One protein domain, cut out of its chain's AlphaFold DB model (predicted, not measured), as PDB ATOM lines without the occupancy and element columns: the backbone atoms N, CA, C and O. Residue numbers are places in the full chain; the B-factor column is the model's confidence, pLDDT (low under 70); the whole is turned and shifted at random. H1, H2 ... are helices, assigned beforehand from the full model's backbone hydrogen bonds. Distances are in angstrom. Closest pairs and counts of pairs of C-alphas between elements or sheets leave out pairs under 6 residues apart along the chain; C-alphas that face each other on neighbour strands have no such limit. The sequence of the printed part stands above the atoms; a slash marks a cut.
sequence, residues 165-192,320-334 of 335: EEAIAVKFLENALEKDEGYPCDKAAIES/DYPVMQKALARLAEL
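What this domain is: This is residues 165 to 192 and 320 to 334 of the 335 residues of the protein "Predicted protein" of Micromonas pusilla (strain CCMP1545) (UniProt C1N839). H1 and the short H2 lie side by side as a helical hairpin, and H3 packs at a slant on both, their centres making a triangle. Residues 179 to 184 stick out. The printed part has 43 residues with three named helices, H1, H2, H3 in order, and no named strand: all helix, compact, radius of gyration of the C-alphas 10.1 A, spans 30 by 19 by 15 A.

How they stand to each other: Residues 173 to 177 alone of H1, residues 165 to 177, touch H2, residues 187 to 192, at a shallow tilt of 5 degrees, opposite ways; the closest C-alphas, of Ala 176 and Ile 190, are 5.3 A apart. H3, residues 322 to 333, touches H1 with residues 323 to 327 alone, the same way at a steep tilt of 39 degrees; the closest C-alphas, of Leu 173 and Val 323, are 6.5 A apart. H3 touches H2 with residues 327 to 331 alone, opposite ways at a steep tilt of 41 degrees; the closest C-alphas, of Ile 190 and Ala 327, are 6.5 A apart. Every O i to N i+4 pair in H1, H2 and H3 is within hydrogen-bond range.

Where its parts are: H1 begins at C-alpha 165 (21.006, 31.685, 40.481) and measures 18.3 A, H2 8.6 A, and H3, ending at C-alpha 333 (12.650, 11.223, 24.845), 16.7 A.

The domain as a whole: Residues 193 to 319 are cut out, with 17.8 A between C-alphas 192 and 320. The H1 to H2 link is short. Residues 165 to 168, 179 to 185, 188 to 192 and 320 have pLDDT under 70.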
ATOM      1  N   GLU A 165      20.659  32.218  41.793       63.62
ATOM      2  CA  GLU A 165      21.006  31.685  40.481       63.62
ATOM      3  C   GLU A 165      20.471  30.253  40.308       63.62
ATOM      4  O   GLU A 165      19.867  29.958  39.275       63.62
ATOM      5  N   GLU A 166      20.561  29.397  41.333       67.50
ATOM      6  CA  GLU A 166      19.919  28.074  41.360       67.50
ATOM      7  C   GLU A 166      18.386  28.189  41.279       67.50
ATOM      8  O   GLU A 166      17.741  27.438  40.546       67.50
ATOM      9  N   ALA A 167      17.781  29.165  41.964       67.31
ATOM     10  CA  ALA A 167      16.342  29.426  41.897       67.31
ATOM     11  C   ALA A 167      15.897  29.976  40.527       67.31
ATOM     12  O   ALA A 167      14.797  29.661  40.062       67.31
ATOM     13  N   ILE A 168      16.736  30.773  39.854       64.88
ATOM     14  CA  ILE A 168      16.507  31.199  38.464       64.88
ATOM     15  C   ILE A 168      16.630  29.994  37.520       64.88
ATOM     16  O   ILE A 168      15.767  29.817  36.662       64.88
ATOM     17  N   ALA A 169      17.639  29.140  37.704       70.44
ATOM     18  CA  ALA A 169      17.838  27.928  36.913       70.44
ATOM     19  C   ALA A 169      16.655  26.952  37.027       70.44
ATOM     20  O   ALA A 169      16.179  26.453  36.009       70.44
ATOM     21  N   VAL A 170      16.131  26.737  38.240       73.38
ATOM     22  CA  VAL A 170      14.911  25.944  38.469       73.38
ATOM     23  C   VAL A 170      13.738  26.515  37.671       73.38
ATOM     24  O   VAL A 170      13.136  25.776  36.900       73.38
ATOM     25  N   LYS A 171      13.475  27.827  37.749       73.50
ATOM     26  CA  LYS A 171      12.390  28.468  36.982       73.50
ATOM     27  C   LYS A 171      12.582  28.389  35.468       73.50
ATOM     28  O   LYS A 171      11.611  28.227  34.740       73.50
ATOM     29  N   PHE A 172      13.816  28.495  34.977       72.19
ATOM     30  CA  PHE A 172      14.117  28.320  33.553       72.19
ATOM     31  C   PHE A 172      13.812  26.891  33.083       72.19
ATOM     32  O   PHE A 172      13.235  26.717  32.012       72.19
ATOM     33  N   LEU A 173      14.150  25.879  33.890       74.56
ATOM     34  CA  LEU A 173      13.819  24.480  33.607       74.56
ATOM     35  C   LEU A 173      12.310  24.208  33.703       74.56
ATOM     36  O   LEU A 173      11.786  23.476  32.869       74.56
ATOM     37  N   GLU A 174      11.612  24.795  34.678       83.62
ATOM     38  CA  GLU A 174      10.150  24.703  34.805       83.62
ATOM     39  C   GLU A 174       9.463  25.293  33.566       83.62
ATOM     40  O   GLU A 174       8.747  24.571  32.877       83.62
ATOM     41  N   ASN A 175       9.780  26.540  33.201       78.25
ATOM     42  CA  ASN A 175       9.232  27.208  32.014       78.25
ATOM     43  C   ASN A 175       9.539  26.455  30.705       78.25
ATOM     44  O   ASN A 175       8.707  26.427  29.805       78.25
ATOM     45  N   ALA A 176      10.725  25.850  30.574       75.00
ATOM     46  CA  ALA A 176      11.084  25.062  29.391       75.00
ATOM     47  C   ALA A 176      10.343  23.712  29.316       75.00
ATOM     48  O   ALA A 176      10.223  23.142  28.232       75.00
ATOM     49  N   LEU A 177       9.868  23.190  30.452       79.38
ATOM     50  CA  LEU A 177       9.105  21.942  30.559       79.38
ATOM     51  C   LEU A 177       7.585  22.145  30.521       79.38
ATOM     52  O   LEU A 177       6.857  21.188  30.228       79.38
ATOM     53  N   GLU A 178       7.099  23.350  30.820       79.31
ATOM     54  CA  GLU A 178       5.701  23.716  30.623       79.31
ATOM     55  C   GLU A 178       5.316  23.585  29.141       79.31
ATOM     56  O   GLU A 178       6.075  23.898  28.224       79.31
ATOM     57  N   LYS A 179       4.117  23.048  28.903       62.38
ATOM     58  CA  LYS A 179       3.544  22.921  27.563       62.38
ATOM     59  C   LYS A 179       2.503  24.013  27.391       62.38
ATOM     60  O   LYS A 179       1.486  23.969  28.080       62.38
ATOM     61  N   ASP A 180       2.703  24.899  26.423       56.78
ATOM     62  CA  ASP A 180       1.583  25.652  25.862       56.78
ATOM     63  C   ASP A 180       0.573  24.667  25.250       56.78
ATOM     64  O   ASP A 180       0.949  23.707  24.562       56.78
ATOM     65  N   GLU A 181      -0.720  24.883  25.504       47.94
ATOM     66  CA  GLU A 181      -1.780  24.007  25.002       47.94
ATOM     67  C   GLU A 181      -1.760  23.952  23.465       47.94
ATOM     68  O   GLU A 181      -2.143  24.892  22.771       47.94
ATOM     69  N   GLY A 182      -1.318  22.814  22.924       51.25
ATOM     70  CA  GLY A 182      -1.266  22.554  21.484       51.25
ATOM     71  C   GLY A 182       0.115  22.667  20.832       51.25
ATOM     72  O   GLY A 182       0.229  22.282  19.668       51.25
ATOM     73  N   TYR A 183       1.164  23.099  21.545       50.22
ATOM     74  CA  TYR A 183       2.540  23.084  21.029       50.22
ATOM     75  C   TYR A 183       3.414  22.013  21.709       50.22
ATOM     76  O   TYR A 183       3.389  21.863  22.934       50.22
ATOM     77  N   PRO A 184       4.205  21.232  20.945       57.22
ATOM     78  CA  PRO A 184       5.208  20.359  21.534       57.22
ATOM     79  C   PRO A 184       6.322  21.203  22.167       57.22
ATOM     80  O   PRO A 184       6.862  22.104  21.537       57.22
ATOM     81  N   CYS A 185       6.666  20.865  23.410       63.06
ATOM     82  CA  CYS A 185       7.791  21.427  24.158       63.06
ATOM     83  C   CYS A 185       9.084  21.418  23.313       63.06
ATOM     84  O   CYS A 185       9.470  20.372  22.778       63.06
ATOM     85  N   ASP A 186       9.712  22.591  23.173       70.88
ATOM     86  CA  ASP A 186      10.857  22.818  22.288       70.88
ATOM     87  C   ASP A 186      12.144  22.219  22.873       70.88
ATOM     88  O   ASP A 186      12.626  22.622  23.935       70.88
ATOM     89  N   LYS A 187      12.738  21.277  22.133       72.31
ATOM     90  CA  LYS A 187      14.015  20.643  22.472       72.31
ATOM     91  C   LYS A 187      15.118  21.682  22.702       72.31
ATOM     92  O   LYS A 187      15.853  21.559  23.678       72.31
ATOM     93  N   ALA A 188      15.194  22.727  21.872       61.78
ATOM     94  CA  ALA A 188      16.222  23.761  21.983       61.78
ATOM     95  C   ALA A 188      16.049  24.624  23.248       61.78
ATOM     96  O   ALA A 188      17.040  25.054  23.849       61.78
ATOM     97  N   ALA A 189      14.807  24.837  23.696       61.50
ATOM     98  CA  ALA A 189      14.517  25.526  24.951       61.50
ATOM     99  C   ALA A 189      14.955  24.693  26.168       61.50
ATOM    100  O   ALA A 189      15.604  25.230  27.068       61.50
ATOM    101  N   ILE A 190      14.685  23.378  26.174       66.75
ATOM    102  CA  ILE A 190      15.154  22.486  27.248       66.75
ATOM    103  C   ILE A 190      16.689  22.376  27.242       66.75
ATOM    104  O   ILE A 190      17.301  22.486  28.302       66.75
ATOM    105  N   GLU A 191      17.330  22.211  26.078       62.00
ATOM    106  CA  GLU A 191      18.800  22.177  25.954       62.00
ATOM    107  C   GLU A 191      19.439  23.463  26.508       62.00
ATOM    108  O   GLU A 191      20.403  23.406  27.277       62.00
ATOM    109  N   SER A 192      18.852  24.622  26.194       56.59
ATOM    110  CA  SER A 192      19.295  25.924  26.707       56.59
ATOM    111  C   SER A 192      19.117  26.045  28.225       56.59
ATOM    112  O   SER A 192      20.034  26.490  28.916       56.59
ATOM    113  N   ASP A 320      21.126  15.547  39.818       67.50
ATOM    114  CA  ASP A 320      20.129  14.762  40.567       67.50
ATOM    115  C   ASP A 320      18.946  15.595  41.105       67.50
ATOM    116  O   ASP A 320      17.995  15.039  41.664       67.50
ATOM    117  N   TYR A 321      18.945  16.914  40.892       76.31
ATOM    118  CA  TYR A 321      17.849  17.789  41.300       76.31
ATOM    119  C   TYR A 321      16.545  17.456  40.534       76.31
ATOM    120  O   TYR A 321      16.584  17.289  39.313       76.31
ATOM    121  N   PRO A 322      15.353  17.405  41.168       79.00
ATOM    122  CA  PRO A 322      14.162  16.823  40.531       79.00
ATOM    123  C   PRO A 322      13.698  17.466  39.218       79.00
ATOM    124  O   PRO A 322      13.229  16.747  38.336       79.00
ATOM    125  N   VAL A 323      13.802  18.793  39.053       79.00
ATOM    126  CA  VAL A 323      13.454  19.434  37.767       79.00
ATOM    127  C   VAL A 323      14.532  19.208  36.698       79.00
ATOM    128  O   VAL A 323      14.199  19.003  35.533       79.00
ATOM    129  N   MET A 324      15.805  19.120  37.096       80.12
ATOM    130  CA  MET A 324      16.913  18.773  36.202       80.12
ATOM    131  C   MET A 324      16.769  17.334  35.685       80.12
ATOM    132  O   MET A 324      16.823  17.107  34.480       80.12
ATOM    133  N   GLN A 325      16.462  16.373  36.563       80.25
ATOM    134  CA  GLN A 325      16.160  14.989  36.177       80.25
ATOM    135  C   GLN A 325      14.990  14.893  35.185       80.25
ATOM    136  O   GLN A 325      15.084  14.170  34.194       80.25
ATOM    137  N   LYS A 326      13.908  15.661  35.394       83.31
ATOM    138  CA  LYS A 326      12.787  15.740  34.436       83.31
ATOM    139  C   LYS A 326      13.224  16.297  33.077       83.31
ATOM    140  O   LYS A 326      12.833  15.746  32.053       83.31
ATOM    141  N   ALA A 327      14.041  17.353  33.061       78.94
ATOM    142  CA  ALA A 327      14.562  17.947  31.832       78.94
ATOM    143  C   ALA A 327      15.474  16.984  31.060       78.94
ATOM    144  O   ALA A 327      15.285  16.789  29.863       78.94
ATOM    145  N   LEU A 328      16.402  16.314  31.748       77.56
ATOM    146  CA  LEU A 328      17.305  15.326  31.152       77.56
ATOM    147  C   LEU A 328      16.546  14.109  30.599       77.56
ATOM    148  O   LEU A 328      16.813  13.685  29.474       77.56
ATOM    149  N   ALA A 329      15.558  13.590  31.336       83.19
ATOM    150  CA  ALA A 329      14.685  12.524  30.846       83.19
ATOM    151  C   ALA A 329      13.896  12.969  29.601       83.19
ATOM    152  O   ALA A 329      13.840  12.242  28.610       83.19
ATOM    153  N   ARG A 330      13.353  14.193  29.606       82.56
ATOM    154  CA  ARG A 330      12.601  14.733  28.469       82.56
ATOM    155  C   ARG A 330      13.474  14.978  27.234       82.56
ATOM    156  O   ARG A 330      13.002  14.763  26.122       82.56
ATOM    157  N   LEU A 331      14.737  15.370  27.406       76.75
ATOM    158  CA  LEU A 331      15.704  15.446  26.304       76.75
ATOM    159  C   LEU A 331      16.005  14.069  25.707       76.75
ATOM    160  O   LEU A 331      16.093  13.955  24.488       76.75
ATOM    161  N   ALA A 332      16.109  13.026  26.536       78.25
ATOM    162  CA  ALA A 332      16.308  11.654  26.068       78.25
ATOM    163  C   ALA A 332      15.092  11.101  25.293       78.25
ATOM    164  O   ALA A 332      15.271  10.336  24.352       78.25
ATOM    165  N   GLU A 333      13.866  11.520  25.629       82.50
ATOM    166  CA  GLU A 333      12.650  11.223  24.845       82.50
ATOM    167  C   GLU A 333      12.580  11.971  23.497       82.50
ATOM    168  O   GLU A 333      11.799  11.598  22.624       82.50
ATOM    169  N   LEU A 334      13.346  13.056  23.347       74.69
ATOM    170  CA  LEU A 334      13.392  13.923  22.164       74.69
ATOM    171  C   LEU A 334      14.670  13.712  21.324       74.69
ATOM    172  O   LEU A 334      14.947  14.517  20.427       74.69
TER     173      LEU A 334